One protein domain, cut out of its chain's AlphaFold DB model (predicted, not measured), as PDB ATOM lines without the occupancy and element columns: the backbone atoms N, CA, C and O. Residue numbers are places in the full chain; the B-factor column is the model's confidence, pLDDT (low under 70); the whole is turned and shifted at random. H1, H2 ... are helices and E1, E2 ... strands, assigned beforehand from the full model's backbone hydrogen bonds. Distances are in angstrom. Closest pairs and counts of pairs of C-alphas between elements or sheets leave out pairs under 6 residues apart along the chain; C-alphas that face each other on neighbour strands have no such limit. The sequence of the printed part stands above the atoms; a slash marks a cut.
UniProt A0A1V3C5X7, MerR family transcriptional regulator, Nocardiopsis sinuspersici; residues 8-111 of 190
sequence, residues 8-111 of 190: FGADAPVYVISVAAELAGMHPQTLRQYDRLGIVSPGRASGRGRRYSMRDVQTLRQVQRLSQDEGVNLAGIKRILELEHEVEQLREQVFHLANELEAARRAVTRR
ATOM      1  N   PHE A   8      29.903  -7.712  40.825       49.09
ATOM      2  CA  PHE A   8      31.008  -7.818  39.855       49.09
ATOM      3  C   PHE A   8      31.186  -9.225  39.260       49.09
ATOM      4  O   PHE A   8      31.831  -9.372  38.223       49.09
ATOM      5  N   GLY A   9      30.616 -10.263  39.884       52.97
ATOM      6  CA  GLY A   9      30.700 -11.645  39.393       52.97
ATOM      7  C   GLY A   9      29.649 -11.981  38.334       52.97
ATOM      8  O   GLY A   9      29.933 -12.724  37.394       52.97
ATOM      9  N   ALA A  10      28.447 -11.409  38.454       57.38
ATOM     10  CA  ALA A  10      27.325 -11.724  37.572       57.38
ATOM     11  C   ALA A  10      27.416 -11.060  36.187       57.38
ATOM     12  O   ALA A  10      26.988 -11.669  35.205       57.38
ATOM     13  N   ASP A  11      28.005  -9.861  36.112       59.75
ATOM     14  CA  ASP A  11      28.176  -9.072  34.880       59.75
ATOM     15  C   ASP A  11      29.536  -9.308  34.195       59.75
ATOM     16  O   ASP A  11      29.776  -8.824  33.086       59.75
ATOM     17  N   ALA A  12      30.438 -10.083  34.809       65.00
ATOM     18  CA  ALA A  12      31.711 -10.433  34.191       65.00
ATOM     19  C   ALA A  12      31.471 -11.310  32.942       65.00
ATOM     20  O   ALA A  12      30.887 -12.393  33.049       65.00
ATOM     21  N   PRO A  13      31.931 -10.899  31.744       66.69
ATOM     22  CA  PRO A  13      31.733 -11.670  30.525       66.69
ATOM     23  C   PRO A  13      32.749 -12.821  30.484       66.69
ATOM     24  O   PRO A  13      33.852 -12.690  29.942       66.69
ATOM     25  N   VAL A  14      32.386 -13.951  31.096       74.81
ATOM     26  CA  VAL A  14      33.257 -15.125  31.282       74.81
ATOM     27  C   VAL A  14      32.898 -16.270  30.327       74.81
ATOM     28  O   VAL A  14      33.782 -17.019  29.909       74.81
ATOM     29  N   TYR A  15      31.635 -16.395  29.911       78.38
ATOM     30  CA  TYR A  15      31.141 -17.574  29.196       78.38
ATOM     31  C   TYR A  15      31.238 -17.432  27.679       78.38
ATOM     32  O   TYR A  15      30.802 -16.447  27.089       78.38
ATOM     33  N   VAL A  16      31.779 -18.448  27.010       84.75
ATOM     34  CA  VAL A  16      31.720 -18.550  25.544       84.75
ATOM     35  C   VAL A  16      30.328 -18.986  25.088       84.75
ATOM     36  O   VAL A  16      29.566 -19.565  25.857       84.75
ATOM     37  N   ILE A  17      30.017 -18.763  23.808       81.88
ATOM     38  CA  ILE A  17      28.696 -19.043  23.229       81.88
ATOM     39  C   ILE A  17      28.184 -20.468  23.491       81.88
ATOM     40  O   ILE A  17      27.009 -20.645  23.791       81.88
ATOM     41  N   SER A  18      29.059 -21.475  23.409       81.25
ATOM     42  CA  SER A  18      28.688 -22.874  23.632       81.25
ATOM     43  C   SER A  18      28.282 -23.128  25.082       81.25
ATOM     44  O   SER A  18      27.263 -23.760  25.325       81.25
ATOM     45  N   VAL A  19      29.034 -22.565  26.034       84.50
ATOM     46  CA  VAL A  19      28.752 -22.699  27.470       84.50
ATOM     47  C   VAL A  19      27.493 -21.918  27.840       84.50
ATOM     48  O   VAL A  19      26.655 -22.415  28.577       84.50
ATOM     49  N   ALA A  20      27.306 -20.720  27.281       83.38
ATOM     50  CA  ALA A  20      26.087 -19.944  27.489       83.38
ATOM     51  C   ALA A  20      24.840 -20.675  26.961       83.38
ATOM     52  O   ALA A  20      23.803 -20.663  27.616       83.38
ATOM     53  N   ALA A  21      24.948 -21.337  25.805       84.62
ATOM     54  CA  ALA A  21      23.863 -22.117  25.213       84.62
ATOM     55  C   ALA A  21      23.488 -23.329  26.078       84.62
ATOM     56  O   ALA A  21      22.309 -23.547  26.343       84.62
ATOM     57  N   GLU A  22      24.486 -24.053  26.587       85.38
ATOM     58  CA  GLU A  22      24.283 -25.171  27.512       85.38
ATOM     59  C   GLU A  22      23.640 -24.709  28.827       85.38
ATOM     60  O   GLU A  22      22.613 -25.241  29.241       85.38
ATOM     61  N   LEU A  23      24.171 -23.644  29.437       84.38
ATOM     62  CA  LEU A  23      23.635 -23.080  30.678       84.38
ATOM     63  C   LEU A  23      22.232 -22.490  30.519       84.38
ATOM     64  O   LEU A  23      21.501 -22.385  31.508       84.38
ATOM     65  N   ALA A  24      21.878 -22.043  29.318       81.38
ATOM     66  CA  ALA A  24      20.556 -21.532  29.006       81.38
ATOM     67  C   ALA A  24      19.609 -22.618  28.469       81.38
ATOM     68  O   ALA A  24      18.454 -22.307  28.227       81.38
ATOM     69  N   GLY A  25      20.062 -23.867  28.305       83.44
ATOM     70  CA  GLY A  25      19.230 -24.966  27.809       83.44
ATOM     71  C   GLY A  25      18.771 -24.788  26.358       83.44
ATOM     72  O   GLY A  25      17.674 -25.216  25.998       83.44
ATOM     73  N   MET A  26      19.574 -24.128  25.517       84.19
ATOM     74  CA  MET A  26      19.225 -23.826  24.125       84.19
ATOM     75  C   MET A  26      20.321 -24.221  23.134       84.19
ATOM     76  O   MET A  26      21.488 -24.379  23.480       84.19
ATOM     77  N   HIS A  27      19.952 -24.359  21.858       84.12
ATOM     78  CA  HIS A  27      20.912 -24.684  20.809       84.12
ATOM     79  C   HIS A  27      21.810 -23.468  20.488       84.12
ATOM     80  O   HIS A  27      21.293 -22.355  20.336       84.12
ATOM     81  N   PRO A  28      23.133 -23.640  20.278       84.75
ATOM     82  CA  PRO A  28      24.040 -22.531  19.966       84.75
ATOM     83  C   PRO A  28      23.615 -21.698  18.749       84.75
ATOM     84  O   PRO A  28      23.858 -20.495  18.704       84.75
ATOM     85  N   GLN A  29      22.956 -22.314  17.760       83.62
ATOM     86  CA  GLN A  29      22.440 -21.605  16.581       83.62
ATOM     87  C   GLN A  29      21.294 -20.637  16.920       83.62
ATOM     88  O   GLN A  29      21.254 -19.532  16.378       83.62
ATOM     89  N   THR A  30      20.405 -21.022  17.838       84.38
ATOM     90  CA  THR A  30      19.308 -20.178  18.336       84.38
ATOM     91  C   THR A  30      19.864 -19.005  19.132       84.38
ATOM     92  O   THR A  30      19.494 -17.857  18.902       84.38
ATOM     93  N   LEU A  31      20.862 -19.264  19.978       82.81
ATOM     94  CA  LEU A  31      21.532 -18.216  20.741       82.81
ATOM     95  C   LEU A  31      22.244 -17.202  19.822       82.81
ATOM     96  O   LEU A  31      22.149 -15.999  20.046       82.81
ATOM     97  N   ARG A  32      22.851 -17.649  18.708       81.94
ATOM     98  CA  ARG A  32      23.374 -16.745  17.657       81.94
ATOM     99  C   ARG A  32      22.282 -15.910  16.993       81.94
ATOM    100  O   ARG A  32      22.551 -14.786  16.580       81.94
ATOM    101  N   GLN A  33      21.083 -16.461  16.813       80.12
ATOM    102  CA  GLN A  33      19.958 -15.718  16.254       80.12
ATOM    103  C   GLN A  33      19.518 -14.605  17.209       80.12
ATOM    104  O   GLN A  33      19.342 -13.476  16.765       80.12
ATOM    105  N   TYR A  34      19.426 -14.894  18.507       80.56
ATOM    106  CA  TYR A  34      19.046 -13.913  19.530       80.56
ATOM    107  C   TYR A  34      20.101 -12.816  19.713       80.56
ATOM    108  O   TYR A  34      19.763 -11.639  19.821       80.56
ATOM    109  N   ASP A  35      21.378 -13.188  19.649       77.50
ATOM    110  CA  ASP A  35      22.519 -12.269  19.655       77.50
ATOM    111  C   ASP A  35      22.510 -11.333  18.427       77.50
ATOM    112  O   ASP A  35      22.694 -10.124  18.553       77.50
ATOM    113  N   ARG A  36      22.195 -11.844  17.225       76.06
ATOM    114  CA  ARG A  36      22.015 -10.996  16.027       76.06
ATOM    115  C   ARG A  36      20.839 -10.029  16.142       76.06
ATOM    116  O   ARG A  36      20.901  -8.945  15.571       76.06
ATOM    117  N   LEU A  37      19.788 -10.422  16.853       70.56
ATOM    118  CA  LEU A  37      18.616  -9.585  17.107       70.56
ATOM    119  C   LEU A  37      18.859  -8.548  18.217       70.56
ATOM    120  O   LEU A  37      17.999  -7.704  18.457       70.56
ATOM    121  N   GLY A  38      20.022  -8.584  18.879       70.38
ATOM    122  CA  GLY A  38      20.401  -7.609  19.900       70.38
ATOM    123  C   GLY A  38      19.587  -7.717  21.189       70.38
ATOM    124  O   GLY A  38      19.482  -6.738  21.921       70.38
ATOM    125  N   ILE A  39      18.996  -8.885  21.462       69.56
ATOM    126  CA  ILE A  39      18.281  -9.167  22.722       69.56
ATOM    127  C   ILE A  39      19.271  -9.222  23.888       69.56
ATOM    128  O   ILE A  39      18.941  -8.892  25.021       69.56
ATOM    129  N   VAL A  40      20.507  -9.612  23.589       64.19
ATOM    130  CA  VAL A  40      21.606  -9.710  24.540       64.19
ATOM    131  C   VAL A  40      22.805  -9.017  23.915       64.19
ATOM    132  O   VAL A  40      23.107  -9.251  22.745       64.19
ATOM    133  N   SER A  41      23.469  -8.146  24.669       56.81
ATOM    134  CA  SER A  41      24.687  -7.467  24.223       56.81
ATOM    135  C   SER A  41      25.892  -8.116  24.900       56.81
ATOM    136  O   SER A  41      26.284  -7.664  25.974       56.81
ATOM    137  N   PRO A  42      26.496  -9.167  24.314       60.62
ATOM    138  CA  PRO A  42      27.669  -9.784  24.912       60.62
ATOM    139  C   PRO A  42      28.799  -8.756  24.995       60.62
ATOM    140  O   PRO A  42      29.149  -8.106  24.000       60.62
ATOM    141  N   GLY A  43      29.392  -8.627  26.182       54.72
ATOM    142  CA  GLY A  43      30.566  -7.792  26.390       54.72
ATOM    143  C   GLY A  43      31.658  -8.166  25.385       54.72
ATOM    144  O   GLY A  43      32.036  -9.334  25.242       54.72
ATOM    145  N   ARG A  44      32.171  -7.179  24.641       52.75
ATOM    146  CA  ARG A  44      33.281  -7.410  23.708       52.75
ATOM    147  C   ARG A  44      34.562  -7.615  24.516       52.75
ATOM    148  O   ARG A  44      35.194  -6.649  24.928       52.75
ATOM    149  N   ALA A  45      34.969  -8.866  24.718       49.31
ATOM    150  CA  ALA A  45      36.306  -9.163  25.218       49.31
ATOM    151  C   ALA A  45      37.329  -8.877  24.107       49.31
ATOM    152  O   ALA A  45      37.240  -9.445  23.014       49.31
ATOM    153  N   SER A  46      38.287  -7.984  24.380       39.69
ATOM    154  CA  SER A  46      39.304  -7.511  23.432       39.69
ATOM    155  C   SER A  46      39.980  -8.675  22.693       39.69
ATOM    156  O   SER A  46      40.784  -9.414  23.263       39.69
ATOM    157  N   GLY A  47      39.629  -8.858  21.419       46.56
ATOM    158  CA  GLY A  47      40.329  -9.745  20.487       46.56
ATOM    159  C   GLY A  47      40.023 -11.247  20.559       46.56
ATOM    160  O   GLY A  47      40.608 -11.986  19.773       46.56
ATOM    161  N   ARG A  48      39.128 -11.738  21.436       56.59
ATOM    162  CA  ARG A  48      38.928 -13.202  21.626       56.59
ATOM    163  C   ARG A  48      37.489 -13.720  21.535       56.59
ATOM    164  O   ARG A  48      37.224 -14.855  21.918       56.59
ATOM    165  N   GLY A  49      36.581 -12.920  20.980       61.69
ATOM    166  CA  GLY A  49      35.202 -13.322  20.694       61.69
ATOM    167  C   GLY A  49      34.175 -12.804  21.702       61.69
ATOM    168  O   GLY A  49      34.507 -12.158  22.695       61.69
ATOM    169  N   ARG A  50      32.900 -13.059  21.394       71.75
ATOM    170  CA  ARG A  50      31.748 -12.665  22.217       71.75
ATOM    171  C   ARG A  50      31.751 -13.489  23.504       71.75
ATOM    172  O   ARG A  50      31.798 -14.719  23.427       71.75
ATOM    173  N   ARG A  51      31.713 -12.821  24.657       79.00
ATOM    174  CA  ARG A  51      31.577 -13.471  25.959       79.00
ATOM    175  C   ARG A  51      30.294 -13.005  26.632       79.00
ATOM    176  O   ARG A  51      29.993 -11.817  26.635       79.00
ATOM    177  N   TYR A  52      29.566 -13.967  27.167       78.44
ATOM    178  CA  TYR A  52      28.322 -13.792  27.891       78.44
ATOM    179  C   TYR A  52      28.627 -13.755  29.385       78.44
ATOM    180  O   TYR A  52      29.531 -14.444  29.868       78.44
ATOM    181  N   SER A  53      27.892 -12.930  30.107       82.50
ATOM    182  CA  SER A  53      27.885 -12.870  31.563       82.50
ATOM    183  C   SER A  53      26.874 -13.866  32.149       82.50
ATOM    184  O   SER A  53      26.070 -14.451  31.416       82.50
ATOM    185  N   MET A  54      26.888 -14.089  33.467       80.50
ATOM    186  CA  MET A  54      25.832 -14.896  34.103       80.50
ATOM    187  C   MET A  54      24.463 -14.230  33.964       80.50
ATOM    188  O   MET A  54      23.455 -14.926  33.826       80.50
ATOM    189  N   ARG A  55      24.421 -12.895  33.984       79.19
ATOM    190  CA  ARG A  55      23.192 -12.131  33.780       79.19
ATOM    191  C   ARG A  55      22.610 -12.376  32.391       79.19
ATOM    192  O   ARG A  55      21.429 -12.687  32.276       79.19
ATOM    193  N   ASP A  56      23.453 -12.361  31.360       79.94
ATOM    194  CA  ASP A  56      23.043 -12.668  29.985       79.94
ATOM    195  C   ASP A  56      22.407 -14.060  29.871       79.94
ATOM    196  O   ASP A  56      21.379 -14.232  29.216       79.94
ATOM    197  N   VAL A  57      22.991 -15.058  30.539       83.00
ATOM    198  CA  VAL A  57      22.463 -16.431  30.566       83.00
ATOM    199  C   VAL A  57      21.090 -16.491  31.242       83.00
ATOM    200  O   VAL A  57      20.203 -17.197  30.760       83.00
ATOM    201  N   GLN A  58      20.880 -15.756  32.336       83.81
ATOM    202  CA  GLN A  58      19.573 -15.696  33.000       83.81
ATOM    203  C   GLN A  58      18.514 -15.053  32.102       83.81
ATOM    204  O   GLN A  58      17.433 -15.626  31.936       83.81
ATOM    205  N   THR A  59      18.855 -13.936  31.456       81.94
ATOM    206  CA  THR A  59      17.988 -13.272  30.478       81.94
ATOM    207  C   THR A  59      17.622 -14.222  29.341       81.94
ATOM    208  O   THR A  59      16.452 -14.355  29.000       81.94
ATOM    209  N   LEU A  60      18.589 -14.970  28.797       83.25
ATOM    210  CA  LEU A  60      18.350 -15.956  27.738       83.25
ATOM    211  C   LEU A  60      17.369 -17.059  28.156       83.25
ATOM    212  O   LEU A  60      16.514 -17.439  27.356       83.25
ATOM    213  N   ARG A  61      17.437 -17.544  29.402       85.38
ATOM    214  CA  ARG A  61      16.453 -18.513  29.921       85.38
ATOM    215  C   ARG A  61      15.059 -17.906  30.044       85.38
ATOM    216  O   ARG A  61      14.076 -18.590  29.781       85.38
ATOM    217  N   GLN A  62      14.958 -16.649  30.473       82.31
ATOM    218  CA  GLN A  62      13.675 -15.951  30.569       82.31
ATOM    219  C   GLN A  62      13.067 -15.733  29.180       82.31
ATOM    220  O   GLN A  62      11.902 -16.054  28.974       82.31
ATOM    221  N   VAL A  63      13.882 -15.305  28.211       81.75
ATOM    222  CA  VAL A  63      13.492 -15.175  26.799       81.75
ATOM    223  C   VAL A  63      12.995 -16.508  26.246       81.75
ATOM    224  O   VAL A  63      11.966 -16.545  25.580       81.75
ATOM    225  N   GLN A  64      13.695 -17.610  26.533       81.00
ATOM    226  CA  GLN A  64      13.281 -18.934  26.075       81.00
ATOM    227  C   GLN A  64      11.911 -19.331  26.634       81.00
ATOM    228  O   GLN A  64      11.070 -19.772  25.858       81.00
ATOM    229  N   ARG A  65      11.672 -19.138  27.939       82.00
ATOM    230  CA  ARG A  65      10.371 -19.435  28.563       82.00
ATOM    231  C   ARG A  65       9.249 -18.596  27.956       82.00
ATOM    232  O   ARG A  65       8.278 -19.153  27.471       82.00
ATOM    233  N   LEU A  66       9.428 -17.278  27.859       80.12
ATOM    234  CA  LEU A  66       8.432 -16.381  27.256       80.12
ATOM    235  C   LEU A  66       8.157 -16.717  25.780       80.12
ATOM    236  O   LEU A  66       7.027 -16.629  25.305       80.12
ATOM    237  N   SER A  67       9.181 -17.138  25.036       78.56
ATOM    238  CA  SER A  67       9.014 -17.541  23.640       78.56
ATOM    239  C   SER A  67       8.325 -18.899  23.484       78.56
ATOM    240  O   SER A  67       7.619 -19.079  22.494       78.56
ATOM    241  N   GLN A  68       8.568 -19.859  24.382       78.94
ATOM    242  CA  GLN A  68       8.026 -21.222  24.289       78.94
ATOM    243  C   GLN A  68       6.633 -21.345  24.910       78.94
ATOM    244  O   GLN A  68       5.766 -21.973  24.308       78.94
ATOM    245  N   ASP A  69       6.420 -20.729  26.071       76.62
ATOM    246  CA  ASP A  69       5.193 -20.869  26.855       76.62
ATOM    247  C   ASP A  69       4.115 -19.872  26.402       76.62
ATOM    248  O   ASP A  69       2.943 -20.224  26.293       76.62
ATOM    249  N   GLU A  70       4.507 -18.631  26.095       72.75
ATOM    250  CA  GLU A  70       3.575 -17.540  25.768       72.75
ATOM    251  C   GLU A  70       3.566 -17.179  24.271       72.75
ATOM    252  O   GLU A  70       2.749 -16.375  23.823       72.75
ATOM    253  N   GLY A  71       4.465 -17.763  23.468       78.75
ATOM    254  CA  GLY A  71       4.548 -17.504  22.026       78.75
ATOM    255  C   GLY A  71       4.924 -16.058  21.673       78.75
ATOM    256  O   GLY A  71       4.650 -15.594  20.563       78.75
ATOM    257  N   VAL A  72       5.536 -15.325  22.608       78.06
ATOM    258  CA  VAL A  72       5.845 -13.901  22.434       78.06
ATOM    259  C   VAL A  72       6.962 -13.729  21.406       78.06
ATOM    260  O   VAL A  72       8.005 -14.383  21.460       78.06
ATOM    261  N   ASN A  73       6.768 -12.803  20.463       81.06
ATOM    262  CA  ASN A  73       7.805 -12.448  19.498       81.06
ATOM    263  C   ASN A  73       9.023 -11.844  20.220       81.06
ATOM    264  O   ASN A  73       8.888 -11.048  21.145       81.06
ATOM    265  N   LEU A  74      10.221 -12.144  19.733       75.88
ATOM    266  CA  LEU A  74      11.506 -11.676  20.258       75.88
ATOM    267  C   LEU A  74      11.587 -10.146  20.405       75.88
ATOM    268  O   LEU A  74      12.190  -9.652  21.355       75.88
ATOM    269  N   ALA A  75      10.939  -9.394  19.510       75.06
ATOM    270  CA  ALA A  75      10.817  -7.939  19.635       75.06
ATOM    271  C   ALA A  75       9.974  -7.518  20.855       75.06
ATOM    272  O   ALA A  75      10.317  -6.557  21.541       75.06
ATOM    273  N   GLY A  76       8.903  -8.261  21.146       78.88
ATOM    274  CA  GLY A  76       8.072  -8.072  22.333       78.88
ATOM    275  C   GLY A  76       8.827  -8.433  23.607       78.88
ATOM    276  O   GLY A  76       8.838  -7.644  24.543       78.88
ATOM    277  N   ILE A  77       9.554  -9.555  23.608       78.81
ATOM    278  CA  ILE A  77      10.388  -9.961  24.749       78.81
ATOM    279  C   ILE A  77      11.452  -8.901  25.049       78.81
ATOM    280  O   ILE A  77      11.625  -8.515  26.201       78.81
ATOM    281  N   LYS A  78      12.128  -8.366  24.022       77.31
ATOM    282  CA  LYS A  78      13.083  -7.261  24.203       77.31
ATOM    283  C   LYS A  78      12.414  -6.051  24.855       77.31
ATOM    284  O   LYS A  78      12.971  -5.479  25.784       77.31
ATOM    285  N   ARG A  79      11.211  -5.686  24.398       77.50
ATOM    286  CA  ARG A  79      10.469  -4.553  24.956       77.50
ATOM    287  C   ARG A  79      10.054  -4.788  26.409       77.50
ATOM    288  O   ARG A  79      10.143  -3.862  27.202       77.50
ATOM    289  N   ILE A  80       9.639  -6.005  26.756       81.94
ATOM    290  CA  ILE A  80       9.302  -6.384  28.133       81.94
ATOM    291  C   ILE A  80      10.531  -6.237  29.030       81.94
ATOM    292  O   ILE A  80      10.451  -5.551  30.039       81.94
ATOM    293  N   LEU A  81      11.678  -6.787  28.629       78.88
ATOM    294  CA  LEU A  81      12.915  -6.699  29.412       78.88
ATOM    295  C   LEU A  81      13.399  -5.251  29.595       78.88
ATOM    296  O   LEU A  81      13.865  -4.882  30.671       78.88
ATOM    297  N   GLU A  82      13.282  -4.417  28.559       80.62
ATOM    298  CA  GLU A  82      13.572  -2.980  28.656       80.62
ATOM    299  C   GLU A  82      12.658  -2.286  29.672       80.62
ATOM    300  O   GLU A  82      13.135  -1.519  30.505       80.62
ATOM    301  N   LEU A  83      11.356  -2.579  29.622       82.75
ATOM    302  CA  LEU A  83      10.369  -2.010  30.538       82.75
ATOM    303  C   LEU A  83      10.574  -2.501  31.972       82.75
ATOM    304  O   LEU A  83      10.453  -1.715  32.904       82.75
ATOM    305  N   GLU A  84      10.911  -3.776  32.168       81.94
ATOM    306  CA  GLU A  84      11.259  -4.323  33.481       81.94
ATOM    307  C   GLU A  84      12.462  -3.584  34.070       81.94
ATOM    308  O   GLU A  84      12.426  -3.172  35.231       81.94
ATOM    309  N   HIS A  85      13.492  -3.335  33.257       82.25
ATOM    310  CA  HIS A  85      14.654  -2.569  33.691       82.25
ATOM    311  C   HIS A  85      14.306  -1.114  34.030       82.25
ATOM    312  O   HIS A  85      14.770  -0.595  35.043       82.25
ATOM    313  N   GLU A  86      13.472  -0.461  33.222       81.56
ATOM    314  CA  GLU A  86      13.002   0.903  33.483       81.56
ATOM    315  C   GLU A  86      12.185   0.977  34.782       81.56
ATOM    316  O   GLU A  86      12.383   1.878  35.596       81.56
ATOM    317  N   VAL A  87      11.322  -0.011  35.034       89.56
ATOM    318  CA  VAL A  87      10.551  -0.120  36.279       89.56
ATOM    319  C   VAL A  87      11.466  -0.324  37.485       89.56
ATOM    320  O   VAL A  87      11.240   0.303  38.519       89.56
ATOM    321  N   GLU A  88      12.491  -1.170  37.374       84.56
ATOM    322  CA  GLU A  88      13.499  -1.365  38.425       84.56
ATOM    323  C   GLU A  88      14.206  -0.040  38.754       84.56
ATOM    324  O   GLU A  88      14.226   0.382  39.912       84.56
ATOM    325  N   GLN A  89      14.686   0.675  37.731       85.38
ATOM    326  CA  GLN A  89      15.352   1.971  37.894       85.38
ATOM    327  C   GLN A  89      14.432   3.020  38.524       85.38
ATOM    328  O   GLN A  89      14.838   3.752  39.426       85.38
ATOM    329  N   LEU A  90      13.177   3.095  38.079       85.75
ATOM    330  CA  LEU A  90      12.193   4.021  38.635       85.75
ATOM    331  C   LEU A  90      11.881   3.696  40.098       85.75
ATOM    332  O   LEU A  90      11.770   4.604  40.920       85.75
ATOM    333  N   ARG A  91      11.763   2.413  40.452       88.94
ATOM    334  CA  ARG A  91      11.550   1.980  41.841       88.94
ATOM    335  C   ARG A  91      12.727   2.361  42.731       88.94
ATOM    336  O   ARG A  91      12.506   2.863  43.833       88.94
ATOM    337  N   GLU A  92      13.950   2.177  42.248       89.25
ATOM    338  CA  GLU A  92      15.165   2.576  42.959       89.25
ATOM    339  C   GLU A  92      15.221   4.100  43.156       89.25
ATOM    340  O   GLU A  92      15.451   4.580  44.268       89.25
ATOM    341  N   GLN A  93      14.893   4.881  42.123       86.75
ATOM    342  CA  GLN A  93      14.790   6.339  42.225       86.75
ATOM    343  C   GLN A  93      13.734   6.772  43.246       86.75
ATOM    344  O   GLN A  93      14.009   7.619  44.095       86.75
ATOM    345  N   VAL A  94      12.537   6.178  43.210       92.25
ATOM    346  CA  VAL A  94      11.472   6.467  44.183       92.25
ATOM    347  C   VAL A  94      11.940   6.162  45.603       92.25
ATOM    348  O   VAL A  94      11.698   6.965  46.504       92.25
ATOM    349  N   PHE A  95      12.636   5.043  45.809       90.94
ATOM    350  CA  PHE A  95      13.202   4.690  47.107       90.94
ATOM    351  C   PHE A  95      14.225   5.729  47.587       90.94
ATOM    352  O   PHE A  95      14.135   6.205  48.722       90.94
ATOM    353  N   HIS A  96      15.156   6.142  46.725       86.94
ATOM    354  CA  HIS A  96      16.135   7.181  47.046       86.94
ATOM    355  C   HIS A  96      15.473   8.514  47.406       86.94
ATOM    356  O   HIS A  96      15.747   9.065  48.474       86.94
ATOM    357  N   LEU A  97      14.547   8.995  46.575       88.69
ATOM    358  CA  LEU A  97      13.841  10.252  46.818       88.69
ATOM    359  C   LEU A  97      12.998  10.191  48.097       88.69
ATOM    360  O   LEU A  97      12.967  11.157  48.858       88.69
ATOM    361  N   ALA A  98      12.329   9.066  48.366       90.19
ATOM    362  CA  ALA A  98      11.554   8.883  49.590       90.19
ATOM    363  C   ALA A  98      12.441   8.995  50.842       90.19
ATOM    364  O   ALA A  98      12.079   9.699  51.789       90.19
ATOM    365  N   ASN A  99      13.625   8.376  50.814       90.62
ATOM    366  CA  ASN A  99      14.597   8.453  51.904       90.62
ATOM    367  C   ASN A  99      15.133   9.877  52.107       90.62
ATOM    368  O   ASN A  99      15.230  10.343  53.245       90.62
ATOM    369  N   GLU A 100      15.442  10.601  51.027       87.56
ATOM    370  CA  GLU A 100      15.881  12.000  51.103       87.56
ATOM    371  C   GLU A 100      14.803  12.905  51.708       87.56
ATOM    372  O   GLU A 100      15.079  13.725  52.588       87.56
ATOM    373  N   LEU A 101      13.552  12.726  51.280       88.56
ATOM    374  CA  LEU A 101      12.416  13.506  51.761       88.56
ATOM    375  C   LEU A 101      12.155  13.225  53.247       88.56
ATOM    376  O   LEU A 101      11.885  14.147  54.024       88.56
ATOM    377  N   GLU A 102      12.290  11.973  53.675       89.50
ATOM    378  CA  GLU A 102      12.188  11.606  55.083       89.50
ATOM    379  C   GLU A 102      13.336  12.190  55.922       89.50
ATOM    380  O   GLU A 102      13.093  12.752  56.997       89.50
ATOM    381  N   ALA A 103      14.573  12.154  55.423       85.38
ATOM    382  CA  ALA A 103      15.722  12.769  56.083       85.38
ATOM    383  C   ALA A 103      15.555  14.294  56.228       85.38
ATOM    384  O   ALA A 103      15.782  14.846  57.312       85.38
ATOM    385  N   ALA A 104      15.086  14.967  55.172       84.62
ATOM    386  CA  ALA A 104      14.795  16.396  55.177       84.62
ATOM    387  C   ALA A 104      13.678  16.742  56.174       84.62
ATOM    388  O   ALA A 104      13.832  17.663  56.982       84.62
ATOM    389  N   ARG A 105      12.588  15.961  56.193       84.25
ATOM    390  CA  ARG A 105      11.505  16.111  57.181       84.25
ATOM    391  C   ARG A 105      12.041  16.000  58.603       84.25
ATOM    392  O   ARG A 105      11.824  16.919  59.388       84.25
ATOM    393  N   ARG A 106      12.812  14.950  58.917       80.88
ATOM    394  CA  ARG A 106      13.422  14.744  60.247       80.88
ATOM    395  C   ARG A 106      14.356  15.893  60.651       80.88
ATOM    396  O   ARG A 106      14.421  16.249  61.827       80.88
ATOM    397  N   ALA A 107      15.089  16.489  59.710       79.50
ATOM    398  CA  ALA A 107      15.937  17.652  59.981       79.50
ATOM    399  C   ALA A 107      15.118  18.901  60.352       79.50
ATOM    400  O   ALA A 107      15.469  19.604  61.302       79.50
ATOM    401  N   VAL A 108      13.998  19.139  59.663       78.94
ATOM    402  CA  VAL A 108      13.073  20.240  59.970       78.94
ATOM    403  C   VAL A 108      12.396  20.029  61.326       78.94
ATOM    404  O   VAL A 108      12.364  20.959  62.129       78.94
ATOM    405  N   THR A 109      11.928  18.816  61.643       76.19
ATOM    406  CA  THR A 109      11.284  18.531  62.941       76.19
ATOM    407  C   THR A 109      12.254  18.671  64.116       76.19
ATOM    408  O   THR A 109      11.867  19.165  65.170       76.19
ATOM    409  N   ARG A 110      13.533  18.299  63.940       67.00
ATOM    410  CA  ARG A 110      14.573  18.500  64.967       67.00
ATOM    411  C   ARG A 110      14.908  19.973  65.194       67.00
ATOM    412  O   ARG A 110      15.109  20.358  66.338       67.00
ATOM    413  N   ARG A 111      14.927  20.806  64.145       60.22
ATOM    414  CA  ARG A 111      15.072  22.271  64.284       60.22
ATOM    415  C   ARG A 111      13.830  22.941  64.869       60.22
ATOM    416  O   ARG A 111      13.954  23.973  65.514       60.22
TER     417      ARG A 111
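What this domain is: This is residues 8 to 111 of the 190 residues of the protein "MerR family transcriptional regulator" of Nocardiopsis sinuspersici (UniProt A0A1V3C5X7). Look for a small head with one very long helix sticking out of it: the head holds the short helices H1 and H2, helix H3 and the small hairpin of E1 and E2, while H4 begins at the head and sticks out as a free arm over residues 83 to 111. H3 and H4 make a V, meeting near the end of H3 and the start of H4. The printed part has 104 residues, with four named helices and two named strands in the order H1, H2, E1, E2, H3, H4; the sheet, E1 - E2, is antiparallel and the class is mostly helix. The whole is only just loose, close to extended, with a radius of gyration of the C-alphas of 19.1 A and spans of 65 by 35 by 19 A, the longest made by the arm.

Where its parts are: Start at the sheet, where E1 holds residues 43 to 45, 6.0 A long, and E2 residues 49 to 51, 6.4 A long. Before them, find C-alpha 17 at (28.696, -19.043, 23.229), where H1 begins; it runs to residue 23 over 9.9 A. H2 takes residues 28 to 36, 12.4 A. After the sheet, H3 runs from residue 54 to 69 over 22.7 A. Then go to C-alpha 74 at (11.506, -11.676, 20.258): from there H4 runs 55.7 A to C-alpha 111 at (15.072, 22.271, 64.284).

How they stand to each other: In the hairpin E1 and E2, look at C-alphas 43 and 51, which face each other at 5.8 A; N 43 and O 51 are within hydrogen-bond range at 3.3 A. From E2 go to H1: their closest C-alphas, Arg 51 and Ile 17, are 6.8 A apart. H1 touches H2, closest at the C-alphas of Ala 21 and Pro 28, 5.3 A, opposite ways at a steep tilt of 67 degrees, only just short of about perpendicular. H1 and H3 only just touch, with 3 pairs of C-alphas within 8 A; H3 does so with residue 57 alone, the closest C-alphas being Ala 20 and Val 57, 5.9 A. H2 and H3 are near each other. Residues 63 to 67 of H3 touch residues 74 to 77 of H4, closest at the C-alphas of Val 63 and Ile 77, 6.4 A; the helices run opposite ways at a steep tilt of 57 degrees. H1 and H4 are apart. In H1, H2, H3 and H4 every O i to N i+4 pair is within hydrogen-bond range.

The domain as a whole: The C-alphas of Gln 29 and Arg 111, the two farthest apart, are 65.2 A from each other. Leave out residues 83 to 111 and the body spans 36 by 24 by 21 A. The printed part has no cut and no long link. In this model the mean pLDDT of the printed part is 77.5; look for values under 70 at residues 8 to 13, 39 to 49 and 110 to 111.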